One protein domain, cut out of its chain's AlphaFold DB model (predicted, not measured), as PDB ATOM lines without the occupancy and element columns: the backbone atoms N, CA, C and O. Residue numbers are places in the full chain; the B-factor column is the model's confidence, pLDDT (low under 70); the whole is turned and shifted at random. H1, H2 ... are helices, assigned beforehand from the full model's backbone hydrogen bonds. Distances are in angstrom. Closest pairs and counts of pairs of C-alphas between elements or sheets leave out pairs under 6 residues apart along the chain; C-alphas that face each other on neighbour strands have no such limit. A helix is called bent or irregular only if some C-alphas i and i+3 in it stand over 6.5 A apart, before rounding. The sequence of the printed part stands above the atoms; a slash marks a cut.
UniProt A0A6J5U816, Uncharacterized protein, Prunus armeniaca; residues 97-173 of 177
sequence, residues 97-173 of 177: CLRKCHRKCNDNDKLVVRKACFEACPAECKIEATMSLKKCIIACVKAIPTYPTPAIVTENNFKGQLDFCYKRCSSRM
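Overview. This is residues 97 to 173 of the 177 residues of an uncharacterized protein of Prunus armeniaca (UniProt A0A6J5U816). Four helices stand in an up-and-down bundle, each running against the one before it; H2 and H4 touch across its middle, with H1 on one side and H3 on the other. H4 is the longest helix, and it starts at one end of the long axis, where the link from H3 arrives. The printed part has 77 residues with four named helices, H1 to H4 in order, no named strand, and the class is all helix. It is compact, with a radius of gyration of the C-alphas of 12.3 A, and elongated, spanning 40 by 23 by 16 A.

Arrangement. Start with H1, residues 97 to 106, which forms a hairpin with H2, residues 111 to 124: their closest C-alphas, Cys 105 and Arg 114, are 5.4 A apart, at a shallow tilt of 12 degrees, opposite ways. H2 touches H3, residues 130 to 142, with residues 118 to 123 alone; the closest C-alphas, Pro 122 and Thr 130, are 5.1 A apart. H4, residues 151 to 171, touches H3 with residues 161 to 170 alone, closest at C-alphas 140 and 165, 5.7 A apart; the tilt of 34 degrees is shallow, only just short of steep. H4 and H2 run the same way and touch, closest at C-alphas 111 and 159, 6.8 A apart. H1 and H4 only just touch, with 3 pairs of C-alphas within 8 A, the closest Asn 106 and Asp 163 at 7.5 A, by residues 163 to 170 of H4 alone. H1 and H3 are apart. Every O i to N i+4 pair is within hydrogen-bond range in H1 and H3, 8 of 10 in H2 and 16 of 17 in H4.

Along the chain. Find C-alpha 97 at (-35.496, 45.821, -23.828), where H1 begins; it is 14.1 A long. H2 is 19.4 A long and only just irregular, C-alphas 119 and 122 being 7.0 A apart. H3 is 18.7 A long. H4 runs 30.0 A from C-alpha 151 at (-49.948, 16.797, -27.395) to C-alpha 171 at (-43.712, 42.707, -13.688).

Size, cuts and confidence. The two C-alphas farthest apart, those of Glu 128 and Pro 150, are 39.9 A apart. The printed part has no cut, and no link is long. The mean pLDDT of the printed part is 77.1; look for values under 70 at residues 128 to 129, 145 to 156 and 172 to 173.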
ATOM      1  N   CYS A  97     -36.323  46.909 -23.306       84.06
ATOM      2  CA  CYS A  97     -35.496  45.821 -23.828       84.06
ATOM      3  C   CYS A  97     -36.165  44.464 -23.600       84.06
ATOM      4  O   CYS A  97     -36.348  43.701 -24.550       84.06
ATOM      5  N   LEU A  98     -36.632  44.202 -22.374       82.12
ATOM      6  CA  LEU A  98     -37.355  42.969 -22.055       82.12
ATOM      7  C   LEU A  98     -38.612  42.826 -22.920       82.12
ATOM      8  O   LEU A  98     -38.870  41.759 -23.464       82.12
ATOM      9  N   ARG A  99     -39.356  43.914 -23.151       84.12
ATOM     10  CA  ARG A  99     -40.525  43.888 -24.043       84.12
ATOM     11  C   ARG A  99     -40.162  43.500 -25.483       84.12
ATOM     12  O   ARG A  99     -40.908  42.744 -26.106       84.12
ATOM     13  N   LYS A 100     -39.047  44.010 -26.019       87.12
ATOM     14  CA  LYS A 100     -38.555  43.659 -27.364       87.12
ATOM     15  C   LYS A 100     -38.112  42.199 -27.432       87.12
ATOM     16  O   LYS A 100     -38.552  41.469 -28.315       87.12
ATOM     17  N   CYS A 101     -37.300  41.771 -26.475       87.12
ATOM     18  CA  CYS A 101     -36.805  40.404 -26.408       87.12
ATOM     19  C   CYS A 101     -37.947  39.391 -26.207       87.12
ATOM     20  O   CYS A 101     -37.993  38.370 -26.884       87.12
ATOM     21  N   HIS A 102     -38.951  39.720 -25.390       86.94
ATOM     22  CA  HIS A 102     -40.144  38.895 -25.225       86.94
ATOM     23  C   HIS A 102     -40.885  38.641 -26.541       86.94
ATOM     24  O   HIS A 102     -41.268  37.508 -26.814       86.94
ATOM     25  N   ARG A 103     -41.066  39.679 -27.373       87.94
ATOM     26  CA  ARG A 103     -41.678  39.531 -28.704       87.94
ATOM     27  C   ARG A 103     -40.857  38.582 -29.579       87.94
ATOM     28  O   ARG A 103     -41.400  37.584 -30.027       87.94
ATOM     29  N   LYS A 104     -39.542  38.812 -29.679       88.56
ATOM     30  CA  LYS A 104     -38.609  37.953 -30.430       88.56
ATOM     31  C   LYS A 104     -38.675  36.485 -29.984       88.56
ATOM     32  O   LYS A 104     -38.723  35.582 -30.812       88.56
ATOM     33  N   CYS A 105     -38.698  36.225 -28.677       87.56
ATOM     34  CA  CYS A 105     -38.814  34.863 -28.153       87.56
ATOM     35  C   CYS A 105     -40.196  34.252 -28.412       87.56
ATOM     36  O   CYS A 105     -40.306  33.044 -28.614       87.56
ATOM     37  N   ASN A 106     -41.249  35.072 -28.429       85.75
ATOM     38  CA  ASN A 106     -42.611  34.617 -28.668       85.75
ATOM     39  C   ASN A 106     -42.854  34.155 -30.117       85.75
ATOM     40  O   ASN A 106     -43.691  33.274 -30.320       85.75
ATOM     41  N   ASP A 107     -42.103  34.701 -31.076       83.62
ATOM     42  CA  ASP A 107     -42.172  34.355 -32.504       83.62
ATOM     43  C   ASP A 107     -41.539  32.985 -32.831       83.62
ATOM     44  O   ASP A 107     -41.628  32.513 -33.957       83.62
ATOM     45  N   ASN A 108     -40.909  32.318 -31.856       80.12
ATOM     46  CA  ASN A 108     -40.371  30.971 -32.042       80.12
ATOM     47  C   ASN A 108     -41.461  29.908 -31.841       80.12
ATOM     48  O   ASN A 108     -42.046  29.810 -30.758       80.12
ATOM     49  N   ASP A 109     -41.664  29.061 -32.853       74.75
ATOM     50  CA  ASP A 109     -42.653  27.973 -32.809       74.75
ATOM     51  C   ASP A 109     -42.189  26.765 -31.989       74.75
ATOM     52  O   ASP A 109     -42.997  26.052 -31.402       74.75
ATOM     53  N   LYS A 110     -40.873  26.560 -31.868       79.81
ATOM     54  CA  LYS A 110     -40.306  25.459 -31.079       79.81
ATOM     55  C   LYS A 110     -40.264  25.823 -29.594       79.81
ATOM     56  O   LYS A 110     -39.488  26.689 -29.187       79.81
ATOM     57  N   LEU A 111     -41.016  25.105 -28.755       78.06
ATOM     58  CA  LEU A 111     -41.093  25.351 -27.305       78.06
ATOM     59  C   LEU A 111     -39.737  25.325 -26.589       78.06
ATOM     60  O   LEU A 111     -39.472  26.176 -25.741       78.06
ATOM     61  N   VAL A 112     -38.868  24.374 -26.942       80.38
ATOM     62  CA  VAL A 112     -37.524  24.251 -26.352       80.38
ATOM     63  C   VAL A 112     -36.694  25.507 -26.633       80.38
ATOM     64  O   VAL A 112     -36.055  26.050 -25.731       80.38
ATOM     65  N   VAL A 113     -36.775  26.023 -27.863       83.56
ATOM     66  CA  VAL A 113     -36.080  27.247 -28.287       83.56
ATOM     67  C   VAL A 113     -36.671  28.468 -27.587       83.56
ATOM     68  O   VAL A 113     -35.938  29.304 -27.066       83.56
ATOM     69  N   ARG A 114     -38.001  28.543 -27.493       84.62
ATOM     70  CA  ARG A 114     -38.721  29.612 -26.793       84.62
ATOM     71  C   ARG A 114     -38.346  29.689 -25.311       84.62
ATOM     72  O   ARG A 114     -38.085  30.778 -24.804       84.62
ATOM     73  N   LYS A 115     -38.276  28.545 -24.623       83.38
ATOM     74  CA  LYS A 115     -37.845  28.462 -23.221       83.38
ATOM     75  C   LYS A 115     -36.415  28.979 -23.053       83.38
ATOM     76  O   LYS A 115     -36.191  29.870 -22.237       83.38
ATOM     77  N   ALA A 116     -35.476  28.474 -23.856       85.81
ATOM     78  CA  ALA A 116     -34.084  28.919 -23.818       85.81
ATOM     79  C   ALA A 116     -33.953  30.428 -24.106       85.81
ATOM     80  O   ALA A 116     -33.216  31.131 -23.419       85.81
ATOM     81  N   CYS A 117     -34.732  30.944 -25.062       88.00
ATOM     82  CA  CYS A 117     -34.770  32.367 -25.394       88.00
ATOM     83  C   CYS A 117     -35.233  33.221 -24.201       88.00
ATOM     84  O   CYS A 117     -34.568  34.194 -23.846       88.00
ATOM     85  N   PHE A 118     -36.318  32.837 -23.515       86.88
ATOM     86  CA  PHE A 118     -36.780  33.566 -22.327       86.88
ATOM     87  C   PHE A 118     -35.786  33.521 -21.162       86.88
ATOM     88  O   PHE A 118     -35.673  34.508 -20.434       86.88
ATOM     89  N   GLU A 119     -35.051  32.421 -20.989       84.56
ATOM     90  CA  GLU A 119     -34.008  32.304 -19.963       84.56
ATOM     91  C   GLU A 119     -32.767  33.164 -20.258       84.56
ATOM     92  O   GLU A 119     -32.120  33.633 -19.318       84.56
ATOM     93  N   ALA A 120     -32.437  33.387 -21.536       85.94
ATOM     94  CA  ALA A 120     -31.314  34.224 -21.975       85.94
ATOM     95  C   ALA A 120     -31.654  35.726 -22.021       85.94
ATOM     96  O   ALA A 120     -30.785  36.577 -21.832       85.94
ATOM     97  N   CYS A 121     -32.933  36.054 -22.206       85.81
ATOM     98  CA  CYS A 121     -33.457  37.411 -22.337       85.81
ATOM     99  C   CYS A 121     -32.968  38.431 -21.276       85.81
ATOM    100  O   CYS A 121     -32.620  39.556 -21.639       85.81
ATOM    101  N   PRO A 122     -32.884  38.087 -19.972       81.25
ATOM    102  CA  PRO A 122     -32.383  39.011 -18.954       81.25
ATOM    103  C   PRO A 122     -30.905  39.378 -19.159       81.25
ATOM    104  O   PRO A 122     -30.526  40.528 -18.943       81.25
ATOM    105  N   ALA A 123     -30.093  38.419 -19.619       81.94
ATOM    106  CA  ALA A 123     -28.673  38.622 -19.888       81.94
ATOM    107  C   ALA A 123     -28.452  39.512 -21.121       81.94
ATOM    108  O   ALA A 123     -27.604  40.401 -21.077       81.94
ATOM    109  N   GLU A 124     -29.255  39.342 -22.183       83.00
ATOM    110  CA  GLU A 124     -29.229  40.232 -23.358       83.00
ATOM    111  C   GLU A 124     -29.546  41.687 -22.976       83.00
ATOM    112  O   GLU A 124     -28.938  42.622 -23.495       83.00
ATOM    113  N   CYS A 125     -30.471  41.881 -22.033       78.94
ATOM    114  CA  CYS A 125     -30.901  43.204 -21.586       78.94
ATOM    115  C   CYS A 125     -30.054  43.819 -20.463       78.94
ATOM    116  O   CYS A 125     -30.394  44.912 -20.012       78.94
ATOM    117  N   LYS A 126     -28.976  43.151 -20.016       75.44
ATOM    118  CA  LYS A 126     -28.047  43.620 -18.966       75.44
ATOM    119  C   LYS A 126     -28.748  44.221 -17.736       75.44
ATOM    120  O   LYS A 126     -28.317  45.238 -17.202       75.44
ATOM    121  N   ILE A 127     -29.845  43.612 -17.287       73.75
ATOM    122  CA  ILE A 127     -30.580  44.116 -16.120       73.75
ATOM    123  C   ILE A 127     -29.853  43.727 -14.821       73.75
ATOM    124  O   ILE A 127     -29.363  42.602 -14.702       73.75
ATOM    125  N   GLU A 128     -29.826  44.606 -13.815       68.38
ATOM    126  CA  GLU A 128     -29.171  44.329 -12.517       68.38
ATOM    127  C   GLU A 128     -29.711  43.046 -11.856       68.38
ATOM    128  O   GLU A 128     -28.982  42.245 -11.275       68.38
ATOM    129  N   ALA A 129     -31.006  42.790 -12.036       69.19
ATOM    130  CA  ALA A 129     -31.733  41.655 -11.484       69.19
ATOM    131  C   ALA A 129     -31.719  40.397 -12.390       69.19
ATOM    132  O   ALA A 129     -32.649  39.590 -12.368       69.19
ATOM    133  N   THR A 130     -30.675  40.201 -13.207       73.62
ATOM    134  CA  THR A 130     -30.600  39.098 -14.193       73.62
ATOM    135  C   THR A 130     -30.811  37.723 -13.546       73.62
ATOM    136  O   THR A 130     -31.610  36.911 -14.026       73.62
ATOM    137  N   MET A 131     -30.143  37.463 -12.418       73.19
ATOM    138  CA  MET A 131     -30.227  36.173 -11.725       73.19
ATOM    139  C   MET A 131     -31.600  35.918 -11.101       73.19
ATOM    140  O   MET A 131     -32.078  34.783 -11.114       73.19
ATOM    141  N   SER A 132     -32.258  36.944 -10.562       81.12
ATOM    142  CA  SER A 132     -33.577  36.780  -9.950       81.12
ATOM    143  C   SER A 132     -34.661  36.591 -11.013       81.12
ATOM    144  O   SER A 132     -35.558  35.772 -10.808       81.12
ATOM    145  N   LEU A 133     -34.577  37.279 -12.163       81.38
ATOM    146  CA  LEU A 133     -35.544  37.112 -13.254       81.38
ATOM    147  C   LEU A 133     -35.488  35.692 -13.810       81.38
ATOM    148  O   LEU A 133     -36.520  35.028 -13.916       81.38
ATOM    149  N   LYS A 134     -34.275  35.192 -14.065       82.50
ATOM    150  CA  LYS A 134     -34.058  33.819 -14.523       82.50
ATOM    151  C   LYS A 134     -34.605  32.795 -13.525       82.50
ATOM    152  O   LYS A 134     -35.341  31.892 -13.917       82.50
ATOM    153  N   LYS A 135     -34.312  32.960 -12.229       84.44
ATOM    154  CA  LYS A 135     -34.839  32.081 -11.169       84.44
ATOM    155  C   LYS A 135     -36.367  32.092 -11.115       84.44
ATOM    156  O   LYS A 135     -36.966  31.027 -11.004       84.44
ATOM    157  N   CYS A 136     -36.997  33.262 -11.240       84.38
ATOM    158  CA  CYS A 136     -38.455  33.372 -11.265       84.38
ATOM    159  C   CYS A 136     -39.061  32.624 -12.459       84.38
ATOM    160  O   CYS A 136     -40.012  31.867 -12.277       84.38
ATOM    161  N   ILE A 137     -38.497  32.796 -13.659       83.88
ATOM    162  CA  ILE A 137     -38.980  32.120 -14.870       83.88
ATOM    163  C   ILE A 137     -38.869  30.602 -14.701       83.88
ATOM    164  O   ILE A 137     -39.860  29.903 -14.891       83.88
ATOM    165  N   ILE A 138     -37.716  30.091 -14.260       83.88
ATOM    166  CA  ILE A 138     -37.511  28.649 -14.039       83.88
ATOM    167  C   ILE A 138     -38.504  28.100 -13.008       83.88
ATOM    168  O   ILE A 138     -39.123  27.064 -13.244       83.88
ATOM    169  N   ALA A 139     -38.673  28.790 -11.876       82.88
ATOM    170  CA  ALA A 139     -39.609  28.375 -10.834       82.88
ATOM    171  C   ALA A 139     -41.061  28.374 -11.338       82.88
ATOM    172  O   ALA A 139     -41.801  27.430 -11.079       82.88
ATOM    173  N   CYS A 140     -41.454  29.396 -12.100       84.56
ATOM    174  CA  CYS A 140     -42.790  29.489 -12.681       84.56
ATOM    175  C   CYS A 140     -43.047  28.371 -13.697       84.56
ATOM    176  O   CYS A 140     -44.103  27.751 -13.659       84.56
ATOM    177  N   VAL A 141     -42.066  28.058 -14.550       82.31
ATOM    178  CA  VAL A 141     -42.186  26.977 -15.537       82.31
ATOM    179  C   VAL A 141     -42.304  25.609 -14.872       82.31
ATOM    180  O   VAL A 141     -43.103  24.795 -15.313       82.31
ATOM    181  N   LYS A 142     -41.562  25.358 -13.787       81.25
ATOM    182  CA  LYS A 142     -41.688  24.111 -13.014       81.25
ATOM    183  C   LYS A 142     -43.058  23.946 -12.348       81.25
ATOM    184  O   LYS A 142     -43.456  22.821 -12.082       81.25
ATOM    185  N   ALA A 143     -43.753  25.047 -12.065       76.88
ATOM    186  CA  ALA A 143     -45.077  25.037 -11.447       76.88
ATOM    187  C   ALA A 143     -46.223  24.864 -12.458       76.88
ATOM    188  O   ALA A 143     -47.379  24.777 -12.052       76.88
ATOM    189  N   ILE A 144     -45.929  24.849 -13.761       75.00
ATOM    190  CA  ILE A 144     -46.918  24.563 -14.798       75.00
ATOM    191  C   ILE A 144     -47.292  23.078 -14.701       75.00
ATOM    192  O   ILE A 144     -46.427  22.229 -14.925       75.00
ATOM    193  N   PRO A 145     -48.556  22.737 -14.403       62.91
ATOM    194  CA  PRO A 145     -48.962  21.349 -14.328       62.91
ATOM    195  C   PRO A 145     -49.020  20.755 -15.739       62.91
ATOM    196  O   PRO A 145     -49.841  21.143 -16.571       62.91
ATOM    197  N   THR A 146     -48.140  19.797 -16.009       59.50
ATOM    198  CA  THR A 146     -48.165  18.952 -17.206       59.50
ATOM    199  C   THR A 146     -49.213  17.853 -17.023       59.50
ATOM    200  O   THR A 146     -48.872  16.689 -16.840       59.50
ATOM    201  N   TYR A 147     -50.499  18.214 -16.990       45.28
ATOM    202  CA  TYR A 147     -51.575  17.215 -17.047       45.28
ATOM    203  C   TYR A 147     -51.603  16.544 -18.429       45.28
ATOM    204  O   TYR A 147     -51.213  17.180 -19.416       45.28
ATOM    205  N   PRO A 148     -52.091  15.293 -18.537       44.09
ATOM    206  CA  PRO A 148     -52.141  14.569 -19.794       44.09
ATOM    207  C   PRO A 148     -53.263  15.167 -20.645       44.09
ATOM    208  O   PRO A 148     -54.409  14.732 -20.622       44.09
ATOM    209  N   THR A 149     -52.941  16.234 -21.364       48.75
ATOM    210  CA  THR A 149     -53.764  16.764 -22.452       48.75
ATOM    211  C   THR A 149     -53.120  16.322 -23.769       48.75
ATOM    212  O   THR A 149     -51.900  16.135 -23.815       48.75
ATOM    213  N   PRO A 150     -53.905  16.077 -24.832       46.47
ATOM    214  CA  PRO A 150     -53.370  15.619 -26.111       46.47
ATOM    215  C   PRO A 150     -52.315  16.602 -26.630       46.47
ATOM    216  O   PRO A 150     -52.507  17.815 -26.555       46.47
ATOM    217  N   ALA A 151     -51.206  16.076 -27.156       53.59
ATOM    218  CA  ALA A 151     -49.948  16.797 -27.395       53.59
ATOM    219  C   ALA A 151     -50.082  18.165 -28.102       53.59
ATOM    220  O   ALA A 151     -49.382  19.110 -27.747       53.59
ATOM    221  N   ILE A 152     -51.024  18.309 -29.039       48.69
ATOM    222  CA  ILE A 152     -51.272  19.552 -29.797       48.69
ATOM    223  C   ILE A 152     -51.928  20.641 -28.922       48.69
ATOM    224  O   ILE A 152     -51.646  21.832 -29.063       48.69
ATOM    225  N   VAL A 153     -52.785  20.241 -27.979       51.44
ATOM    226  CA  VAL A 153     -53.383  21.139 -26.977       51.44
ATOM    227  C   VAL A 153     -52.323  21.551 -25.956       51.44
ATOM    228  O   VAL A 153     -52.288  22.700 -25.517       51.44
ATOM    229  N   THR A 154     -51.404  20.639 -25.641       60.97
ATOM    230  CA  THR A 154     -50.299  20.874 -24.713       60.97
ATOM    231  C   THR A 154     -49.331  21.926 -25.242       60.97
ATOM    232  O   THR A 154     -48.948  22.801 -24.474       60.97
ATOM    233  N   GLU A 155     -48.987  21.934 -26.536       59.22
ATOM    234  CA  GLU A 155     -48.011  22.907 -27.052       59.22
ATOM    235  C   GLU A 155     -48.511  24.356 -27.018       59.22
ATOM    236  O   GLU A 155     -47.808  25.249 -26.535       59.22
ATOM    237  N   ASN A 156     -49.748  24.596 -27.462       63.22
ATOM    238  CA  ASN A 156     -50.352  25.930 -27.422       63.22
ATOM    239  C   ASN A 156     -50.602  26.405 -25.983       63.22
ATOM    240  O   ASN A 156     -50.352  27.572 -25.665       63.22
ATOM    241  N   ASN A 157     -51.008  25.497 -25.090       73.44
ATOM    242  CA  ASN A 157     -51.147  25.805 -23.668       73.44
ATOM    243  C   ASN A 157     -49.796  26.144 -23.032       73.44
ATOM    244  O   ASN A 157     -49.684  27.145 -22.322       73.44
ATOM    245  N   PHE A 158     -48.746  25.389 -23.351       75.94
ATOM    246  CA  PHE A 158     -47.407  25.620 -22.817       75.94
ATOM    247  C   PHE A 158     -46.814  26.938 -23.331       75.94
ATOM    248  O   PHE A 158     -46.193  27.691 -22.578       75.94
ATOM    249  N   LYS A 159     -47.071  27.283 -24.601       80.06
ATOM    250  CA  LYS A 159     -46.706  28.574 -25.205       80.06
ATOM    251  C   LYS A 159     -47.314  29.747 -24.423       80.06
ATOM    252  O   LYS A 159     -46.595  30.695 -24.084       80.06
ATOM    253  N   GLY A 160     -48.610  29.659 -24.110       82.69
ATOM    254  CA  GLY A 160     -49.341  30.650 -23.316       82.69
ATOM    255  C   GLY A 160     -48.869  30.728 -21.862       82.69
ATOM    256  O   GLY A 160     -48.723  31.816 -21.309       82.69
ATOM    257  N   GLN A 161     -48.541  29.591 -21.252       83.56
ATOM    258  CA  GLN A 161     -48.035  29.545 -19.880       83.56
ATOM    259  C   GLN A 161     -46.609  30.110 -19.757       83.56
ATOM    260  O   GLN A 161     -46.311  30.810 -18.789       83.56
ATOM    261  N   LEU A 162     -45.742  29.899 -20.756       83.94
ATOM    262  CA  LEU A 162     -44.420  30.538 -20.821       83.94
ATOM    263  C   LEU A 162     -44.526  32.070 -20.905       83.94
ATOM    264  O   LEU A 162     -43.807  32.776 -20.196       83.94
ATOM    265  N   ASP A 163     -45.442  32.580 -21.733       85.06
ATOM    266  CA  ASP A 163     -45.734  34.018 -21.855       85.06
ATOM    267  C   ASP A 163     -46.246  34.599 -20.526       85.06
ATOM    268  O   ASP A 163     -45.749  35.626 -20.047       85.06
ATOM    269  N   PHE A 164     -47.166  33.891 -19.865       85.19
ATOM    270  CA  PHE A 164     -47.654  34.258 -18.538       85.19
ATOM    271  C   PHE A 164     -46.522  34.324 -17.506       85.19
ATOM    272  O   PHE A 164     -46.407  35.314 -16.778       85.19
ATOM    273  N   CYS A 165     -45.655  33.309 -17.464       85.31
ATOM    274  CA  CYS A 165     -44.512  33.277 -16.557       85.31
ATOM    275  C   CYS A 165     -43.573  34.460 -16.784       85.31
ATOM    276  O   CYS A 165     -43.180  35.131 -15.827       85.31
ATOM    277  N   TYR A 166     -43.261  34.771 -18.041       85.12
ATOM    278  CA  TYR A 166     -42.410  35.904 -18.365       85.12
ATOM    279  C   TYR A 166     -43.027  37.237 -17.924       85.12
ATOM    280  O   TYR A 166     -42.366  38.038 -17.256       85.12
ATOM    281  N   LYS A 167     -44.303  37.482 -18.247       82.44
ATOM    282  CA  LYS A 167     -45.019  38.705 -17.842       82.44
ATOM    283  C   LYS A 167     -45.068  38.847 -16.326       82.44
ATOM    284  O   LYS A 167     -44.721  39.900 -15.797       82.44
ATOM    285  N   ARG A 168     -45.420  37.770 -15.617       83.31
ATOM    286  CA  ARG A 168     -45.486  37.742 -14.151       83.31
ATOM    287  C   ARG A 168     -44.131  38.030 -13.513       83.31
ATOM    288  O   ARG A 168     -44.058  38.819 -12.574       83.31
ATOM    289  N   CYS A 169     -43.065  37.406 -14.006       83.19
ATOM    290  CA  CYS A 169     -41.733  37.575 -13.440       83.19
ATOM    291  C   CYS A 169     -41.133  38.948 -13.751       83.19
ATOM    292  O   CYS A 169     -40.585  39.583 -12.856       83.19
ATOM    293  N   SER A 170     -41.295  39.446 -14.980       78.69
ATOM    294  CA  SER A 170     -40.816  40.779 -15.367       78.69
ATOM    295  C   SER A 170     -41.587  41.913 -14.685       78.69
ATOM    296  O   SER A 170     -40.985  42.918 -14.330       78.69
ATOM    297  N   SER A 171     -42.888  41.742 -14.431       76.62
ATOM    298  CA  SER A 171     -43.712  42.707 -13.688       76.62
ATOM    299  C   SER A 171     -43.294  42.841 -12.218       76.62
ATOM    300  O   SER A 171     -43.410  43.917 -11.639       76.62
ATOM    301  N   ARG A 172     -42.789  41.772 -11.596       68.94
ATOM    302  CA  ARG A 172     -42.383  41.788 -10.179       68.94
ATOM    303  C   ARG A 172     -41.015  42.422  -9.938       68.94
ATOM    304  O   ARG A 172     -40.649  42.632  -8.784       68.94
ATOM    305  N   MET A 173     -40.258  42.717 -10.990       67.38
ATOM    306  CA  MET A 173     -38.925  43.298 -10.862       67.38
ATOM    307  C   MET A 173     -39.011  44.814 -10.956       67.38
ATOM    308  O   MET A 173     -39.498  45.353 -11.948       67.38
TER     309      MET A 173